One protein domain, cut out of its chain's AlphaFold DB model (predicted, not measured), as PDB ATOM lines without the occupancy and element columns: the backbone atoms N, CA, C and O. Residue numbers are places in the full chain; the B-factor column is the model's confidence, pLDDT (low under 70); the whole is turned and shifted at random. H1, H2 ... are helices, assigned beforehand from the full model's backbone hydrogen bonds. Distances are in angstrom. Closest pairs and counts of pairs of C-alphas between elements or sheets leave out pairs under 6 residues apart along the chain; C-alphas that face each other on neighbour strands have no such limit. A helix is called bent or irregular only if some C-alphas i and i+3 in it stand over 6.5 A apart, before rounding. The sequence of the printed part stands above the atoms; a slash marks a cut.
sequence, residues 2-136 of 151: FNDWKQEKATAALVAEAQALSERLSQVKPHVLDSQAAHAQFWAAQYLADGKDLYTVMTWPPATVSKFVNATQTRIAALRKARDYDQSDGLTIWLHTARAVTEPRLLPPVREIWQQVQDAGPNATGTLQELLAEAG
ATOM      1  N   PHE A   2       0.581  34.884  22.952       65.62
ATOM      2  CA  PHE A   2       0.469  34.645  24.410       65.62
ATOM      3  C   PHE A   2      -0.936  34.199  24.868       65.62
ATOM      4  O   PHE A   2      -1.052  33.351  25.751       65.62
ATOM      5  N   ASN A   3      -2.000  34.736  24.256       75.38
ATOM      6  CA  ASN A   3      -3.378  34.314  24.545       75.38
ATOM      7  C   ASN A   3      -3.665  32.893  24.041       75.38
ATOM      8  O   ASN A   3      -4.251  32.107  24.779       75.38
ATOM      9  N   ASP A   4      -3.165  32.542  22.855       80.50
ATOM     10  CA  ASP A   4      -3.323  31.197  22.282       80.50
ATOM     11  C   ASP A   4      -2.629  30.145  23.158       80.50
ATOM     12  O   ASP A   4      -3.212  29.117  23.484       80.50
ATOM     13  N   TRP A   5      -1.419  30.444  23.649       82.81
ATOM     14  CA  TRP A   5      -0.707  29.577  24.594       82.81
ATOM     15  C   TRP A   5      -1.461  29.383  25.919       82.81
ATOM     16  O   TRP A   5      -1.513  28.272  26.448       82.81
ATOM     17  N   LYS A   6      -2.071  30.443  26.467       82.31
ATOM     18  CA  LYS A   6      -2.878  30.341  27.694       82.31
ATOM     19  C   LYS A   6      -4.121  29.482  27.493       82.31
ATOM     20  O   LYS A   6      -4.428  28.665  28.360       82.31
ATOM     21  N   GLN A   7      -4.821  29.667  26.376       83.50
ATOM     22  CA  GLN A   7      -6.006  28.884  26.037       83.50
ATOM     23  C   GLN A   7      -5.653  27.409  25.826       83.50
ATOM     24  O   GLN A   7      -6.353  26.528  26.328       83.50
ATOM     25  N   GLU A   8      -4.531  27.138  25.163       89.62
ATOM     26  CA  GLU A   8      -4.052  25.775  24.960       89.62
ATOM     27  C   GLU A   8      -3.680  25.107  26.287       89.62
ATOM     28  O   GLU A   8      -4.121  23.995  26.569       89.62
ATOM     29  N   LYS A   9      -2.966  25.813  27.171       89.75
ATOM     30  CA  LYS A   9      -2.640  25.301  28.508       89.75
ATOM     31  C   LYS A   9      -3.891  25.019  29.345       89.75
ATOM     32  O   LYS A   9      -3.947  24.000  30.030       89.75
ATOM     33  N   ALA A  10      -4.881  25.912  29.302       88.81
ATOM     34  CA  ALA A  10      -6.147  25.718  30.006       88.81
ATOM     35  C   ALA A  10      -6.886  24.482  29.481       88.81
ATOM     36  O   ALA A  10      -7.401  23.691  30.265       88.81
ATOM     37  N   THR A  11      -6.874  24.275  28.167       89.38
ATOM     38  CA  THR A  11      -7.487  23.091  27.574       89.38
ATOM     39  C   THR A  11      -6.759  21.809  27.957       89.38
ATOM     40  O   THR A  11      -7.398  20.846  28.375       89.38
ATOM     41  N   ALA A  12      -5.430  21.794  27.861       90.75
ATOM     42  CA  ALA A  12      -4.630  20.637  28.245       90.75
ATOM     43  C   ALA A  12      -4.897  20.229  29.703       90.75
ATOM     44  O   ALA A  12      -4.989  19.040  30.000       90.75
ATOM     45  N   ALA A  13      -5.102  21.204  30.597       92.81
ATOM     46  CA  ALA A  13      -5.503  20.935  31.974       92.81
ATOM     47  C   ALA A  13      -6.887  20.266  32.065       92.81
ATOM     48  O   ALA A  13      -7.030  19.285  32.784       92.81
ATOM     49  N   LEU A  14      -7.887  20.733  31.306       93.44
ATOM     50  CA  LEU A  14      -9.223  20.118  31.288       93.44
ATOM     51  C   LEU A  14      -9.202  18.673  30.775       93.44
ATOM     52  O   LEU A  14      -9.895  17.816  31.326       93.44
ATOM     53  N   VAL A  15      -8.409  18.403  29.736       93.62
ATOM     54  CA  VAL A  15      -8.220  17.049  29.200       93.62
ATOM     55  C   VAL A  15      -7.533  16.163  30.239       93.62
ATOM     56  O   VAL A  15      -8.013  15.066  30.507       93.62
ATOM     57  N   ALA A  16      -6.468  16.652  30.880       95.12
ATOM     58  CA  ALA A  16      -5.764  15.915  31.929       95.12
ATOM     59  C   ALA A  16      -6.660  15.622  33.145       95.12
ATOM     60  O   ALA A  16      -6.594  14.530  33.699       95.12
ATOM     61  N   GLU A  17      -7.530  16.557  33.544       94.81
ATOM     62  CA  GLU A  17      -8.511  16.328  34.612       94.81
ATOM     63  C   GLU A  17      -9.509  15.221  34.245       94.81
ATOM     64  O   GLU A  17      -9.797  14.361  35.077       94.81
ATOM     65  N   ALA A  18     -10.025  15.226  33.009       95.50
ATOM     66  CA  ALA A  18     -10.943  14.191  32.533       95.50
ATOM     67  C   ALA A  18     -10.252  12.820  32.462       95.50
ATOM     68  O   ALA A  18     -10.815  11.825  32.916       95.50
ATOM     69  N   GLN A  19      -9.012  12.778  31.968       95.56
ATOM     70  CA  GLN A  19      -8.210  11.557  31.928       95.56
ATOM     71  C   GLN A  19      -7.947  11.017  33.337       95.56
ATOM     72  O   GLN A  19      -8.168   9.840  33.600       95.56
ATOM     73  N   ALA A  20      -7.561  11.884  34.275       96.31
ATOM     74  CA  ALA A  20      -7.323  11.494  35.661       96.31
ATOM     75  C   ALA A  20      -8.591  10.966  36.353       96.31
ATOM     76  O   ALA A  20      -8.497  10.141  37.264       96.31
ATOM     77  N   LEU A  21      -9.779  11.438  35.956       96.12
ATOM     78  CA  LEU A  21     -11.044  10.880  36.431       96.12
ATOM     79  C   LEU A  21     -11.302   9.486  35.844       96.12
ATOM     80  O   LEU A  21     -11.607   8.586  36.621       96.12
ATOM     81  N   SER A  22     -11.136   9.304  34.529       95.44
ATOM     82  CA  SER A  22     -11.232   7.987  33.868       95.44
ATOM     83  C   SER A  22     -10.285   6.970  34.520       95.44
ATOM     84  O   SER A  22     -10.697   5.896  34.955       95.44
ATOM     85  N   GLU A  23      -9.013   7.338  34.689       95.31
ATOM     86  CA  GLU A  23      -8.006   6.487  35.329       95.31
ATOM     87  C   GLU A  23      -8.399   6.129  36.763       95.31
ATOM     88  O   GLU A  23      -8.340   4.961  37.149       95.31
ATOM     89  N   ARG A  24      -8.868   7.106  37.549       94.19
ATOM     90  CA  ARG A  24      -9.347   6.850  38.910       94.19
ATOM     91  C   ARG A  24     -10.504   5.856  38.912       94.19
ATOM     92  O   ARG A  24     -10.454   4.896  39.672       94.19
ATOM     93  N   LEU A  25     -11.512   6.065  38.072       93.44
ATOM     94  CA  LEU A  25     -12.687   5.200  37.972       93.44
ATOM     95  C   LEU A  25     -12.324   3.758  37.586       93.44
ATOM     96  O   LEU A  25     -12.898   2.817  38.123       93.44
ATOM     97  N   SER A  26     -11.310   3.562  36.741       92.56
ATOM     98  CA  SER A  26     -10.802   2.219  36.421       92.56
ATOM     99  C   SER A  26     -10.073   1.511  37.575       92.56
ATOM    100  O   SER A  26      -9.879   0.298  37.530       92.56
ATOM    101  N   GLN A  27      -9.649   2.251  38.605       93.62
ATOM    102  CA  GLN A  27      -8.834   1.742  39.716       93.62
ATOM    103  C   GLN A  27      -9.579   1.702  41.056       93.62
ATOM    104  O   GLN A  27      -9.081   1.111  42.019       93.62
ATOM    105  N   VAL A  28     -10.743   2.349  41.163       93.62
ATOM    106  CA  VAL A  28     -11.533   2.324  42.398       93.62
ATOM    107  C   VAL A  28     -12.105   0.933  42.661       93.62
ATOM    108  O   VAL A  28     -12.268   0.096  41.776       93.62
ATOM    109  N   LYS A  29     -12.426   0.676  43.929       94.06
ATOM    110  CA  LYS A  29     -13.090  -0.567  44.324       94.06
ATOM    111  C   LYS A  29     -14.501  -0.624  43.714       94.06
ATOM    112  O   LYS A  29     -15.141   0.424  43.633       94.06
ATOM    113  N   PRO A  30     -15.044  -1.819  43.417       92.94
ATOM    114  CA  PRO A  30     -16.364  -1.956  42.797       92.94
ATOM    115  C   PRO A  30     -17.488  -1.195  43.514       92.94
ATOM    116  O   PRO A  30     -18.239  -0.485  42.871       92.94
ATOM    117  N   HIS A  31     -17.552  -1.235  44.850       92.56
ATOM    118  CA  HIS A  31     -18.587  -0.505  45.601       92.56
ATOM    119  C   HIS A  31     -18.473   1.025  45.496       92.56
ATOM    120  O   HIS A  31     -19.465   1.727  45.655       92.56
ATOM    121  N   VAL A  32     -17.271   1.555  45.246       93.56
ATOM    122  CA  VAL A  32     -17.073   2.992  45.013       93.56
ATOM    123  C   VAL A  32     -17.562   3.357  43.614       93.56
ATOM    124  O   VAL A  32     -18.247   4.362  43.462       93.56
ATOM    125  N   LEU A  33     -17.260   2.522  42.612       94.75
ATOM    126  CA  LEU A  33     -17.800   2.687  41.262       94.75
ATOM    127  C   LEU A  33     -19.333   2.608  41.271       94.75
ATOM    128  O   LEU A  33     -19.983   3.458  40.672       94.75
ATOM    129  N   ASP A  34     -19.898   1.654  42.016       95.56
ATOM    130  CA  ASP A  34     -21.344   1.500  42.179       95.56
ATOM    131  C   ASP A  34     -21.982   2.769  42.766       95.56
ATOM    132  O   ASP A  34     -22.967   3.272  42.226       95.56
ATOM    133  N   SER A  35     -21.383   3.322  43.831       95.50
ATOM    134  CA  SER A  35     -21.829   4.580  44.442       95.50
ATOM    135  C   SER A  35     -21.770   5.740  43.447       95.50
ATOM    136  O   SER A  35     -22.750   6.465  43.278       95.50
ATOM    137  N   GLN A  36     -20.647   5.913  42.745       95.56
ATOM    138  CA  GLN A  36     -20.471   7.024  41.809       95.56
ATOM    139  C   GLN A  36     -21.409   6.918  40.600       95.56
ATOM    140  O   GLN A  36     -21.961   7.932  40.169       95.56
ATOM    141  N   ALA A  37     -21.649   5.705  40.095       96.31
ATOM    142  CA  ALA A  37     -22.622   5.449  39.041       96.31
ATOM    143  C   ALA A  37     -24.050   5.776  39.502       96.31
ATOM    144  O   ALA A  37     -24.759   6.511  38.813       96.31
ATOM    145  N   ALA A  38     -24.453   5.313  40.690       97.25
ATOM    146  CA  ALA A  38     -25.757   5.636  41.267       97.25
ATOM    147  C   ALA A  38     -25.940   7.153  41.431       97.25
ATOM    148  O   ALA A  38     -26.938   7.714  40.981       97.25
ATOM    149  N   HIS A  39     -24.944   7.849  41.981       97.69
ATOM    150  CA  HIS A  39     -25.001   9.296  42.181       97.69
ATOM    151  C   HIS A  39     -24.994  10.091  40.869       97.69
ATOM    152  O   HIS A  39     -25.647  11.132  40.781       97.69
ATOM    153  N   ALA A  40     -24.310   9.617  39.823       97.56
ATOM    154  CA  ALA A  40     -24.400  10.231  38.499       97.56
ATOM    155  C   ALA A  40     -25.841  10.176  37.966       97.56
ATOM    156  O   ALA A  40     -26.370  11.189  37.503       97.56
ATOM    157  N   GLN A  41     -26.514   9.032  38.085       96.88
ATOM    158  CA  GLN A  41     -27.900   8.885  37.629       96.88
ATOM    159  C   GLN A  41     -28.893   9.638  38.516       96.88
ATOM    160  O   GLN A  41     -29.822  10.260  38.005       96.88
ATOM    161  N   PHE A  42     -28.652   9.675  39.827       97.62
ATOM    162  CA  PHE A  42     -29.419  10.491  40.763       97.62
ATOM    163  C   PHE A  42     -29.415  11.970  40.350       97.62
ATOM    164  O   PHE A  42     -30.470  12.597  40.270       97.62
ATOM    165  N   TRP A  43     -28.250  12.526  39.993       97.81
ATOM    166  CA  TRP A  43     -28.185  13.899  39.489       97.81
ATOM    167  C   TRP A  43     -28.978  14.086  38.198       97.81
ATOM    168  O   TRP A  43     -29.652  15.103  38.052       97.81
ATOM    169  N   ALA A  44     -28.942  13.123  37.279       97.25
ATOM    170  CA  ALA A  44     -29.744  13.196  36.062       97.25
ATOM    171  C   ALA A  44     -31.245  13.278  36.375       97.25
ATOM    172  O   ALA A  44     -31.928  14.149  35.837       97.25
ATOM    173  N   ALA A  45     -31.736  12.446  37.298       97.12
ATOM    174  CA  ALA A  45     -33.124  12.470  37.750       97.12
ATOM    175  C   ALA A  45     -33.487  13.787  38.460       97.12
ATOM    176  O   ALA A  45     -34.521  14.386  38.162       97.12
ATOM    177  N   GLN A  46     -32.612  14.288  39.338       96.88
ATOM    178  CA  GLN A  46     -32.819  15.552  40.049       96.88
ATOM    179  C   GLN A  46     -32.946  16.737  39.081       96.88
ATOM    180  O   GLN A  46     -33.855  17.553  39.205       96.88
ATOM    181  N   TYR A  47     -32.052  16.835  38.093       97.00
ATOM    182  CA  TYR A  47     -32.122  17.896  37.086       97.00
ATOM    183  C   TYR A  47     -33.310  17.711  36.135       97.00
ATOM    184  O   TYR A  47     -33.902  18.708  35.714       97.00
ATOM    185  N   LEU A  48     -33.701  16.470  35.828       95.94
ATOM    186  CA  LEU A  48     -34.885  16.189  35.019       95.94
ATOM    187  C   LEU A  48     -36.169  16.656  35.720       95.94
ATOM    188  O   LEU A  48     -37.027  17.243  35.062       95.94
ATOM    189  N   ALA A  49     -36.274  16.474  37.040       95.38
ATOM    190  CA  ALA A  49     -37.376  17.014  37.842       95.38
ATOM    191  C   ALA A  49     -37.438  18.554  37.796       95.38
ATOM    192  O   ALA A  49     -38.525  19.128  37.774       95.38
ATOM    193  N   ASP A  50     -36.284  19.217  37.666       94.12
ATOM    194  CA  ASP A  50     -36.171  20.665  37.438       94.12
ATOM    195  C   ASP A  50     -36.394  21.075  35.959       94.12
ATOM    196  O   ASP A  50     -36.161  22.228  35.578       94.12
ATOM    197  N   GLY A  51     -36.813  20.144  35.094       93.94
ATOM    198  CA  GLY A  51     -37.071  20.375  33.669       93.94
ATOM    199  C   GLY A  51     -35.816  20.443  32.792       93.94
ATOM    200  O   GLY A  51     -35.874  20.965  31.676       93.94
ATOM    201  N   LYS A  52     -34.667  19.951  33.272       95.00
ATOM    202  CA  LYS A  52     -33.390  19.930  32.543       95.00
ATOM    203  C   LYS A  52     -32.911  18.499  32.325       95.00
ATOM    204  O   LYS A  52     -32.322  17.892  33.213       95.00
ATOM    205  N   ASP A  53     -33.095  17.983  31.115       96.31
ATOM    206  CA  ASP A  53     -32.619  16.643  30.766       96.31
ATOM    207  C   ASP A  53     -31.098  16.637  30.516       96.31
ATOM    208  O   ASP A  53     -30.635  17.030  29.440       96.31
ATOM    209  N   LEU A  54     -30.318  16.171  31.501       96.69
ATOM    210  CA  LEU A  54     -28.858  16.074  31.383       96.69
ATOM    211  C   LEU A  54     -28.402  15.106  30.287       96.69
ATOM    212  O   LEU A  54     -27.339  15.323  29.711       96.69
ATOM    213  N   TYR A  55     -29.180  14.082  29.940       96.44
ATOM    214  CA  TYR A  55     -28.781  13.150  28.884       96.44
ATOM    215  C   TYR A  55     -28.711  13.837  27.519       96.44
ATOM    216  O   TYR A  55     -27.922  13.438  26.671       96.44
ATOM    217  N   THR A  56     -29.427  14.947  27.342       96.38
ATOM    218  CA  THR A  56     -29.378  15.761  26.120       96.38
ATOM    219  C   THR A  56     -28.278  16.829  26.131       96.38
ATOM    220  O   THR A  56     -28.192  17.615  25.184       96.38
ATOM    221  N   VAL A  57     -27.418  16.881  27.163       95.94
ATOM    222  CA  VAL A  57     -26.429  17.962  27.372       95.94
ATOM    223  C   VAL A  57     -25.534  18.214  26.159       95.94
ATOM    224  O   VAL A  57     -25.199  19.362  25.876       95.94
ATOM    225  N   MET A  58     -25.214  17.170  25.388       92.75
ATOM    226  CA  MET A  58     -24.386  17.266  24.181       92.75
ATOM    227  C   MET A  58     -25.013  18.110  23.064       92.75
ATOM    228  O   MET A  58     -24.311  18.578  22.171       92.75
ATOM    229  N   THR A  59     -26.326  18.328  23.123       93.31
ATOM    230  CA  THR A  59     -27.096  19.118  22.152       93.31
ATOM    231  C   THR A  59     -27.461  20.509  22.671       93.31
ATOM    232  O   THR A  59     -28.078  21.302  21.957       93.31
ATOM    233  N   TRP A  60     -27.100  20.832  23.915       94.62
ATOM    234  CA  TRP A  60     -27.445  22.114  24.512       94.62
ATOM    235  C   TRP A  60     -26.688  23.274  23.852       94.62
ATOM    236  O   TRP A  60     -25.532  23.124  23.449       94.62
ATOM    237  N   PRO A  61     -27.281  24.484  23.815       94.12
ATOM    238  CA  PRO A  61     -26.572  25.672  23.360       94.12
ATOM    239  C   PRO A  61     -25.310  25.936  24.203       94.12
ATOM    240  O   PRO A  61     -25.389  25.864  25.436       94.12
ATOM    241  N   PRO A  62     -24.176  26.354  23.601       92.19
ATOM    242  CA  PRO A  62     -22.924  26.581  24.330       92.19
ATOM    243  C   PRO A  62     -23.058  27.531  25.527       92.19
ATOM    244  O   PRO A  62     -22.500  27.281  26.591       92.19
ATOM    245  N   ALA A  63     -23.866  28.589  25.403       93.38
ATOM    246  CA  ALA A  63     -24.118  29.525  26.501       93.38
ATOM    247  C   ALA A  63     -24.842  28.871  27.696       93.38
ATOM    248  O   ALA A  63     -24.579  29.221  28.850       93.38
ATOM    249  N   THR A  64     -25.745  27.922  27.437       95.50
ATOM    250  CA  THR A  64     -26.433  27.141  28.476       95.50
ATOM    251  C   THR A  64     -25.455  26.195  29.159       95.50
ATOM    252  O   THR A  64     -25.426  26.132  30.388       95.50
ATOM    253  N   VAL A  65     -24.593  25.539  28.378       95.69
ATOM    254  CA  VAL A  65     -23.522  24.682  28.896       95.69
ATOM    255  C   VAL A  65     -22.568  25.471  29.788       95.69
ATOM    256  O   VAL A  65     -22.304  25.042  30.905       95.69
ATOM    257  N   SER A  66     -22.104  26.654  29.374       94.38
ATOM    258  CA  SER A  66     -21.214  27.475  30.205       94.38
ATOM    259  C   SER A  66     -21.853  27.859  31.545       94.38
ATOM    260  O   SER A  66     -21.198  27.802  32.585       94.38
ATOM    261  N   LYS A  67     -23.148  28.209  31.548       96.06
ATOM    262  CA  LYS A  67     -23.892  28.490  32.789       96.06
ATOM    263  C   LYS A  67     -24.000  27.252  33.676       96.06
ATOM    264  O   LYS A  67     -23.797  27.362  34.883       96.06
ATOM    265  N   PHE A  68     -24.297  26.096  33.083       96.88
ATOM    266  CA  PHE A  68     -24.344  24.824  33.797       96.88
ATOM    267  C   PHE A  68     -22.984  24.482  34.408       96.88
ATOM    268  O   PHE A  68     -22.917  24.254  35.607       96.88
ATOM    269  N   VAL A  69     -21.895  24.535  33.636       97.00
ATOM    270  CA  VAL A  69     -20.527  24.262  34.110       97.00
ATOM    271  C   VAL A  69     -20.187  25.117  35.332       97.00
ATOM    272  O   VAL A  69     -19.765  24.570  36.349       97.00
ATOM    273  N   ASN A  70     -20.443  26.428  35.274       96.69
ATOM    274  CA  ASN A  70     -20.171  27.330  36.396       96.69
ATOM    275  C   ASN A  70     -20.991  26.962  37.644       96.69
ATOM    276  O   ASN A  70     -20.437  26.834  38.736       96.69
ATOM    277  N   ALA A  71     -22.303  26.748  37.489       97.25
ATOM    278  CA  ALA A  71     -23.180  26.373  38.599       97.25
ATOM    279  C   ALA A  71     -22.787  25.015  39.209       97.25
ATOM    280  O   ALA A  71     -22.748  24.859  40.431       97.25
ATOM    281  N   THR A  72     -22.436  24.055  38.357       97.81
ATOM    282  CA  THR A  72     -22.005  22.710  38.734       97.81
ATOM    283  C   THR A  72     -20.682  22.744  39.496       97.81
ATOM    284  O   THR A  72     -20.571  22.109  40.540       97.81
ATOM    285  N   GLN A  73     -19.702  23.548  39.065       97.38
ATOM    286  CA  GLN A  73     -18.452  23.744  39.811       97.38
ATOM    287  C   GLN A  73     -18.700  24.330  41.207       97.38
ATOM    288  O   GLN A  73     -18.137  23.840  42.187       97.38
ATOM    289  N   THR A  74     -19.563  25.347  41.317       98.00
ATOM    290  CA  THR A  74     -19.942  25.924  42.615       98.00
ATOM    291  C   THR A  74     -20.611  24.886  43.515       98.00
ATOM    292  O   THR A  74     -20.271  24.790  44.695       98.00
ATOM    293  N   ARG A  75     -21.519  24.071  42.966       98.25
ATOM    294  CA  ARG A  75     -22.203  23.011  43.715       98.25
ATOM    295  C   ARG A  75     -21.237  21.918  44.179       98.25
ATOM    296  O   ARG A  75     -21.269  21.567  45.352       98.25
ATOM    297  N   ILE A  76     -20.325  21.452  43.323       98.00
ATOM    298  CA  ILE A  76     -19.281  20.478  43.697       98.00
ATOM    299  C   ILE A  76     -18.412  21.022  44.836       98.00
ATOM    300  O   ILE A  76     -18.138  20.309  45.800       98.00
ATOM    301  N   ALA A  77     -18.002  22.292  44.770       98.00
ATOM    302  CA  ALA A  77     -17.223  22.912  45.839       98.00
ATOM    303  C   ALA A  77     -17.997  22.958  47.170       98.00
ATOM    304  O   ALA A  77     -17.422  22.689  48.227       98.00
ATOM    305  N   ALA A  78     -19.299  23.255  47.123       98.25
ATOM    306  CA  ALA A  78     -20.162  23.250  48.301       98.25
ATOM    307  C   ALA A  78     -20.325  21.841  48.901       98.25
ATOM    308  O   ALA A  78     -20.148  21.683  50.109       98.25
ATOM    309  N   LEU A  79     -20.574  20.822  48.072       97.88
ATOM    310  CA  LEU A  79     -20.693  19.418  48.499       97.88
ATOM    311  C   LEU A  79     -19.400  18.922  49.154       97.88
ATOM    312  O   LEU A  79     -19.415  18.407  50.269       97.88
ATOM    313  N   ARG A  80     -18.245  19.200  48.537       97.44
ATOM    314  CA  ARG A  80     -16.936  18.844  49.109       97.44
ATOM    315  C   ARG A  80     -16.659  19.554  50.429       97.44
ATOM    316  O   ARG A  80     -16.083  18.954  51.333       97.44
ATOM    317  N   LYS A  81     -17.087  20.813  50.577       97.44
ATOM    318  CA  LYS A  81     -17.002  21.538  51.854       97.44
ATOM    319  C   LYS A  81     -17.880  20.890  52.930       97.44
ATOM    320  O   LYS A  81     -17.468  20.840  54.086       97.44
ATOM    321  N   ALA A  82     -19.047  20.378  52.546       97.56
ATOM    322  CA  ALA A  82     -19.933  19.603  53.411       97.56
ATOM    323  C   ALA A  82     -19.463  18.151  53.635       97.56
ATOM    324  O   ALA A  82     -20.055  17.452  54.449       97.56
ATOM    325  N   ARG A  83     -18.371  17.724  52.977       97.00
ATOM    326  CA  ARG A  83     -17.839  16.347  52.975       97.00
ATOM    327  C   ARG A  83     -18.785  15.314  52.349       97.00
ATOM    328  O   ARG A  83     -18.664  14.129  52.635       97.00
ATOM    329  N   ASP A  84     -19.679  15.763  51.473       95.88
ATOM    330  CA  ASP A  84     -20.547  14.905  50.669       95.88
ATOM    331  C   ASP A  84     -19.826  14.517  49.371       95.88
ATOM    332  O   ASP A  84     -19.969  15.149  48.318       95.88
ATOM    333  N   TYR A  85     -18.921  13.544  49.493       94.75
ATOM    334  CA  TYR A  85     -18.045  13.151  48.394       94.75
ATOM    335  C   TYR A  85     -18.787  12.366  47.318       94.75
ATOM    336  O   TYR A  85     -18.568  12.659  46.145       94.75
ATOM    337  N   ASP A  86     -19.703  11.472  47.697       94.25
ATOM    338  CA  ASP A  86     -20.464  10.649  46.755       94.25
ATOM    339  C   ASP A  86     -21.315  11.509  45.809       94.25
ATOM    340  O   ASP A  86     -21.192  11.393  44.583       94.25
ATOM    341  N   GLN A  87     -22.082  12.475  46.341       94.75
ATOM    342  CA  GLN A  87     -22.822  13.404  45.484       94.75
ATOM    343  C   GLN A  87     -21.888  14.268  44.639       94.75
ATOM    344  O   GLN A  87     -22.191  14.556  43.477       94.75
ATOM    345  N   SER A  88     -20.755  14.706  45.197       97.06
ATOM    346  CA  SER A  88     -19.807  15.544  44.458       97.06
ATOM    347  C   SER A  88     -19.138  14.793  43.304       97.06
ATOM    348  O   SER A  88     -18.926  15.376  42.237       97.06
ATOM    349  N   ASP A  89     -18.836  13.510  43.488       95.62
ATOM    350  CA  ASP A  89     -18.162  12.673  42.501       95.62
ATOM    351  C   ASP A  89     -19.126  12.289  41.375       95.62
ATOM    352  O   ASP A  89     -18.792  12.482  40.203       95.62
ATOM    353  N   GLY A  90     -20.363  11.895  41.709       95.94
ATOM    354  CA  GLY A  90     -21.418  11.675  40.715       95.94
ATOM    355  C   GLY A  90     -21.688  12.920  39.860       95.94
ATOM    356  O   GLY A  90     -21.810  12.837  38.637       95.94
ATOM    357  N   LEU A  91     -21.693  14.113  40.469       97.50
ATOM    358  CA  LEU A  91     -21.873  15.374  39.737       97.50
ATOM    359  C   LEU A  91     -20.653  15.751  38.878       97.50
ATOM    360  O   LEU A  91     -20.787  16.428  37.855       97.50
ATOM    361  N   THR A  92     -19.456  15.316  39.276       97.94
ATOM    362  CA  THR A  92     -18.216  15.574  38.530       97.94
ATOM    363  C   THR A  92     -18.231  14.872  37.165       97.94
ATOM    364  O   THR A  92     -17.748  15.443  36.186       97.94
ATOM    365  N   ILE A  93     -18.867  13.701  37.044       97.62
ATOM    366  CA  ILE A  93     -19.062  13.011  35.754       97.62
ATOM    367  C   ILE A  93     -19.848  13.902  34.772       97.62
ATOM    368  O   ILE A  93     -19.422  14.133  33.633       97.62
ATOM    369  N   TRP A  94     -20.948  14.506  35.229       97.94
ATOM    370  CA  TRP A  94     -21.734  15.448  34.424       97.94
ATOM    371  C   TRP A  94     -20.989  16.743  34.101       97.94
ATOM    372  O   TRP A  94     -21.155  17.288  33.009       97.94
ATOM    373  N   LEU A  95     -20.127  17.229  35.002       98.00
ATOM    374  CA  LEU A  95     -19.266  18.382  34.730       98.00
ATOM    375  C   LEU A  95     -18.349  18.130  33.524       98.00
ATOM    376  O   LEU A  95     -18.268  18.979  32.634       98.00
ATOM    377  N   HIS A  96     -17.664  16.984  33.479       97.12
ATOM    378  CA  HIS A  96     -16.786  16.644  32.353       97.12
ATOM    379  C   HIS A  96     -17.573  16.404  31.064       97.12
ATOM    380  O   HIS A  96     -17.155  16.871  30.006       97.12
ATOM    381  N   THR A  97     -18.750  15.785  31.172       96.69
ATOM    382  CA  THR A  97     -19.673  15.611  30.040       96.69
ATOM    383  C   THR A  97     -20.067  16.958  29.430       96.69
ATOM    384  O   THR A  97     -19.927  17.165  28.230       96.69
ATOM    385  N   ALA A  98     -20.472  17.925  30.257       96.50
ATOM    386  CA  ALA A  98     -20.832  19.259  29.789       96.50
ATOM    387  C   ALA A  98     -19.638  20.006  29.168       96.50
ATOM    388  O   ALA A  98     -19.777  20.660  28.137       96.50
ATOM    389  N   ARG A  99     -18.440  19.892  29.755       95.56
ATOM    390  CA  ARG A  99     -17.223  20.519  29.210       95.56
ATOM    391  C   ARG A  99     -16.865  19.996  27.814       95.56
ATOM    392  O   ARG A  99     -16.360  20.776  27.005       95.56
ATOM    393  N   ALA A 100     -17.171  18.732  27.507       94.69
ATOM    394  CA  ALA A 100     -16.913  18.141  26.194       94.69
ATOM    395  C   ALA A 100     -17.710  18.794  25.051       94.69
ATOM    396  O   ALA A 100     -17.284  18.723  23.900       94.69
ATOM    397  N   VAL A 101     -18.814  19.492  25.351       92.25
ATOM    398  CA  VAL A 101     -19.584  20.249  24.346       92.25
ATOM    399  C   VAL A 101     -18.789  21.433  23.806       92.25
ATOM    400  O   VAL A 101     -18.826  21.725  22.614       92.25
ATOM    401  N   THR A 102     -18.068  22.133  24.683       88.88
ATOM    402  CA  THR A 102     -17.260  23.301  24.302       88.88
ATOM    403  C   THR A 102     -15.828  22.941  23.931       88.88
ATOM    404  O   THR A 102     -15.159  23.732  23.273       88.88
ATOM    405  N   GLU A 103     -15.353  21.769  24.351       92.81
ATOM    406  CA  GLU A 103     -14.004  21.294  24.074       92.81
ATOM    407  C   GLU A 103     -14.022  19.807  23.671       92.81
ATOM    408  O   GLU A 103     -13.932  18.921  24.529       92.81
ATOM    409  N   PRO A 104     -14.129  19.516  22.359       90.94
ATOM    410  CA  PRO A 104     -14.250  18.154  21.841       90.94
ATOM    411  C   PRO A 104     -13.082  17.226  22.191       90.94
ATOM    412  O   PRO A 104     -13.260  16.010  22.188       90.94
ATOM    413  N   ARG A 105     -11.896  17.756  22.535       94.12
ATOM    414  CA  ARG A 105     -10.756  16.936  22.989       94.12
ATOM    415  C   ARG A 105     -11.043  16.174  24.288       94.12
ATOM    416  O   ARG A 105     -10.332  15.219  24.579       94.12
ATOM    417  N   LEU A 106     -12.076  16.552  25.048       95.12
ATOM    418  CA  LEU A 106     -12.527  15.799  26.225       95.12
ATOM    419  C   LEU A 106     -13.386  14.574  25.870       95.12
ATOM    420  O   LEU A 106     -13.623  13.749  26.746       95.12
ATOM    421  N   LEU A 107     -13.862  14.426  24.627       94.50
ATOM    422  CA  LEU A 107     -14.758  13.323  24.263       94.50
ATOM    423  C   LEU A 107     -14.167  11.930  24.530       94.50
ATOM    424  O   LEU A 107     -14.899  11.113  25.085       94.50
ATOM    425  N   PRO A 108     -12.895  11.625  24.194       95.31
ATOM    426  CA  PRO A 108     -12.325  10.309  24.482       95.31
ATOM    427  C   PRO A 108     -12.363   9.934  25.976       95.31
ATOM    428  O   PRO A 108     -13.020   8.942  26.290       95.31
ATOM    429  N   PRO A 109     -11.804  10.725  26.919       96.62
ATOM    430  CA  PRO A 109     -11.887  10.368  28.336       96.62
ATOM    431  C   PRO A 109     -13.322  10.396  28.877       96.62
ATOM    432  O   PRO A 109     -13.661   9.602  29.746       96.62
ATOM    433  N   VAL A 110     -14.205  11.261  28.359       96.81
ATOM    434  CA  VAL A 110     -15.626  11.260  28.757       96.81
ATOM    435  C   VAL A 110     -16.329   9.967  28.343       96.81
ATOM    436  O   VAL A 110     -17.127   9.442  29.117       96.81
ATOM    437  N   ARG A 111     -16.027   9.418  27.163       96.56
ATOM    438  CA  ARG A 111     -16.550   8.109  26.745       96.56
ATOM    439  C   ARG A 111     -16.068   6.993  27.662       96.56
ATOM    440  O   ARG A 111     -16.877   6.169  28.064       96.56
ATOM    441  N   GLU A 112     -14.788   6.994  28.024       96.62
ATOM    442  CA  GLU A 112     -14.225   6.011  28.958       96.62
ATOM    443  C   GLU A 112     -14.894   6.080  30.338       96.62
ATOM    444  O   GLU A 112     -15.290   5.046  30.872       96.62
ATOM    445  N   ILE A 113     -15.102   7.292  30.868       97.19
ATOM    446  CA  ILE A 113     -15.837   7.521  32.122       97.19
ATOM    447  C   ILE A 113     -17.230   6.886  32.051       97.19
ATOM    448  O   ILE A 113     -17.623   6.138  32.944       97.19
ATOM    449  N   TRP A 114     -17.990   7.159  30.989       96.75
ATOM    450  CA  TRP A 114     -19.348   6.630  30.858       96.75
ATOM    451  C   TRP A 114     -19.390   5.127  30.588       96.75
ATOM    452  O   TRP A 114     -20.329   4.472  31.035       96.75
ATOM    453  N   GLN A 115     -18.379   4.562  29.925       95.31
ATOM    454  CA  GLN A 115     -18.229   3.113  29.805       95.31
ATOM    455  C   GLN A 115     -18.053   2.473  31.190       95.31
ATOM    456  O   GLN A 115     -18.795   1.562  31.543       95.31
ATOM    457  N   GLN A 116     -17.162   3.019  32.023       94.69
ATOM    458  CA  GLN A 116     -16.944   2.537  33.394       94.69
ATOM    459  C   GLN A 116     -18.212   2.654  34.254       94.69
ATOM    460  O   GLN A 116     -18.528   1.746  35.016       94.69
ATOM    461  N   VAL A 117     -18.970   3.747  34.109       93.75
ATOM    462  CA  VAL A 117     -20.257   3.940  34.800       93.75
ATOM    463  C   VAL A 117     -21.301   2.909  34.360       93.75
ATOM    464  O   VAL A 117     -22.051   2.411  35.197       93.75
ATOM    465  N   GLN A 118     -21.363   2.562  33.072       93.06
ATOM    466  CA  GLN A 118     -22.264   1.509  32.582       93.06
ATOM    467  C   GLN A 118     -21.894   0.121  33.116       93.06
ATOM    468  O   GLN A 118     -22.786  -0.692  33.378       93.06
ATOM    469  N   ASP A 119     -20.596  -0.120  33.304       91.19
ATOM    470  CA  ASP A 119     -20.036  -1.371  33.817       91.19
ATOM    471  C   ASP A 119     -20.152  -1.504  35.349       91.19
ATOM    472  O   ASP A 119     -19.684  -2.491  35.925       91.19
ATOM    473  N   ALA A 120     -20.807  -0.545  36.018       92.38
ATOM    474  CA  ALA A 120     -21.100  -0.622  37.441       92.38
ATOM    475  C   ALA A 120     -21.875  -1.904  37.801       92.38
ATOM    476  O   ALA A 120     -22.730  -2.412  37.063       92.38
ATOM    477  N   GLY A 121     -21.543  -2.433  38.975       88.69
ATOM    478  CA  GLY A 121     -22.057  -3.673  39.520       88.69
ATOM    479  C   GLY A 121     -23.521  -3.592  39.964       88.69
ATOM    480  O   GLY A 121     -24.168  -2.544  39.928       88.69
ATOM    481  N   PRO A 122     -24.086  -4.729  40.405       86.62
ATOM    482  CA  PRO A 122     -25.512  -4.841  40.704       86.62
ATOM    483  C   PRO A 122     -25.979  -3.964  41.876       86.62
ATOM    484  O   PRO A 122     -27.163  -3.630  41.932       86.62
ATOM    485  N   ASN A 123     -25.085  -3.564  42.791       91.75
ATOM    486  CA  ASN A 123     -25.472  -2.759  43.956       91.75
ATOM    487  C   ASN A 123     -25.842  -1.324  43.572       91.75
ATOM    488  O   ASN A 123     -26.662  -0.710  44.245       91.75
ATOM    489  N   ALA A 124     -25.292  -0.815  42.470       93.94
ATOM    490  CA  ALA A 124     -25.538   0.542  42.004       93.94
ATOM    491  C   ALA A 124     -27.031   0.810  41.742       93.94
ATOM    492  O   ALA A 124     -27.524   1.899  42.023       93.94
ATOM    493  N   THR A 125     -27.777  -0.191  41.260       93.75
ATOM    494  CA  THR A 125     -29.226  -0.065  41.032       93.75
ATOM    495  C   THR A 125     -29.982   0.082  42.349       93.75
ATOM    496  O   THR A 125     -30.860   0.932  42.442       93.75
ATOM    497  N   GLY A 126     -29.629  -0.720  43.360       93.75
ATOM    498  CA  GLY A 126     -30.245  -0.639  44.686       93.75
ATOM    499  C   GLY A 126     -29.972   0.713  45.340       93.75
ATOM    500  O   GLY A 126     -30.906   1.398  45.742       93.75
ATOM    501  N   THR A 127     -28.710   1.156  45.323       95.50
ATOM    502  CA  THR A 127     -28.325   2.486  45.816       95.50
ATOM    503  C   THR A 127     -29.065   3.603  45.080       95.50
ATOM    504  O   THR A 127     -29.559   4.528  45.715       95.50
ATOM    505  N   LEU A 128     -29.201   3.525  43.752       96.75
ATOM    506  CA  LEU A 128     -29.965   4.516  42.989       96.75
ATOM    507  C   LEU A 128     -31.439   4.548  43.416       96.75
ATOM    508  O   LEU A 128     -31.980   5.629  43.618       96.75
ATOM    509  N   GLN A 129     -32.085   3.392  43.564       95.19
ATOM    510  CA  GLN A 129     -33.491   3.313  43.974       95.19
ATOM    511  C   GLN A 129     -33.719   3.905  45.367       95.19
ATOM    512  O   GLN A 129     -34.678   4.650  45.558       95.19
ATOM    513  N   GLU A 130     -32.824   3.624  46.315       95.75
ATOM    514  CA  GLU A 130     -32.862   4.215  47.657       95.75
ATOM    515  C   GLU A 130     -32.754   5.745  47.590       95.75
ATOM    516  O   GLU A 130     -33.624   6.443  48.108       95.75
ATOM    517  N   LEU A 131     -31.762   6.272  46.861       96.88
ATOM    518  CA  LEU A 131     -31.567   7.717  46.687       96.88
ATOM    519  C   LEU A 131     -32.776   8.402  46.030       96.88
ATOM    520  O   LEU A 131     -33.184   9.488  46.447       96.88
ATOM    521  N   LEU A 132     -33.355   7.788  44.993       97.19
ATOM    522  CA  LEU A 132     -34.536   8.324  44.311       97.19
ATOM    523  C   LEU A 132     -35.753   8.338  45.241       97.19
ATOM    524  O   LEU A 132     -36.454   9.348  45.305       97.19
ATOM    525  N   ALA A 133     -35.973   7.260  45.998       96.88
ATOM    526  CA  ALA A 133     -37.071   7.166  46.952       96.88
ATOM    527  C   ALA A 133     -36.948   8.209  48.074       96.88
ATOM    528  O   ALA A 133     -37.928   8.887  48.387       96.88
ATOM    529  N   GLU A 134     -35.749   8.388  48.637       96.31
ATOM    530  CA  GLU A 134     -35.477   9.399  49.668       96.31
ATOM    531  C   GLU A 134     -35.733  10.828  49.171       96.31
ATOM    532  O   GLU A 134     -36.248  11.665  49.916       96.31
ATOM    533  N   ALA A 135     -35.425  11.107  47.903       95.62
ATOM    534  CA  ALA A 135     -35.652  12.410  47.281       95.62
ATOM    535  C   ALA A 135     -37.075  12.603  46.720       95.62
ATOM    536  O   ALA A 135     -37.396  13.689  46.233       95.62
ATOM    537  N   GLY A 136     -37.932  11.576  46.764       96.25
ATOM    538  CA  GLY A 136     -39.267  11.608  46.156       96.25
ATOM    539  C   GLY A 136     -39.244  11.715  44.625       96.25
ATOM    540  O   GLY A 136     -40.158  12.290  44.034       96.25
TER     541      GLY A 136
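What this domain is: This is residues 2 to 136 of the 151 residues of an uncharacterized protein of Rhodobacteraceae bacterium PARR1 (UniProt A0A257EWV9). A compact helical body is built round H5, with H4 packed beside it, H2 crossing it steeply, and H6, H1 and short H3 placed round the rest. The first residues of long H1, 2 to 10, stick out alone, and H7 lies beside H2 away from H5. The printed part has 135 residues with seven named helices, H1 to H7 in order, and no named strand: all helix. It is compact, with a radius of gyration of the C-alphas of 15.0 A, and spans 50 by 34 by 29 A.

How they stand to each other: Start at H1, residues 2 to 27; its residues 14 to 26 alone touch H6, residues 104 to 118, closest at the C-alphas of Ser 22 and Ile 113, 4.9 A apart, at a shallow tilt of 13 degrees, the same way. With H5, residues 85 to 102, these form an up-and-down bundle, each helix running against the one before it. Next, H2, residues 30 to 49, and H5 are the hubs, touching four helices each; they touch each other with residues 35 to 43 of H2 and 86 to 94 of H5 alone, closest at the C-alphas of Ala 40 and Gly 90, 4.0 A apart, at a steep tilt of 65 degrees, the same way. H3, residues 54 to 59, touches H5 at a shallow tilt of 16 degrees, closest at the C-alphas of Met 58 and Val 101, 5.7 A apart, with residues 94 to 101 of H5 alone. H4, residues 62 to 81, forms a hairpin with H5, with the C-alphas of Ile 76 and Ser 88 closest, 5.0 A apart. H5 and H6 form another hairpin, with the C-alphas of Ala 100 and Leu 106 closest, 5.0 A apart. H7, residues 123 to 134, touches H2, closest at the C-alphas of Asp 34 and Ala 124, 4.3 A apart, and is apart from H6. In H1, H2, H4 and H7 every O i to N i+4 pair is within hydrogen-bond range; H5 has 11 of 14, H6 9 of 11, and H3 0 of 2, with 2 of its 3 O i to N i+3 pairs within range.

Where its parts are: Find C-alpha 2 at (0.469, 34.645, 24.410); from there H1 runs 37.5 A to C-alpha 27. H2 is 28.7 A long, H4 28.6 A, H5 26.2 A and H6 21.4 A. H3 is irregular, with C-alphas 55 and 58 7.6 A apart, and H6 only just, with C-alphas 105 and 108 7.0 A apart. H7 ends at C-alpha 134, (-35.477, 9.399, 49.668).

The domain as a whole: The C-alphas of Phe 2 and Ala 133 are the two farthest apart, 51.7 A. The printed part has no cut, and its links between helices are tight. Its mean pLDDT is 94.4, and residue 2 is under 70.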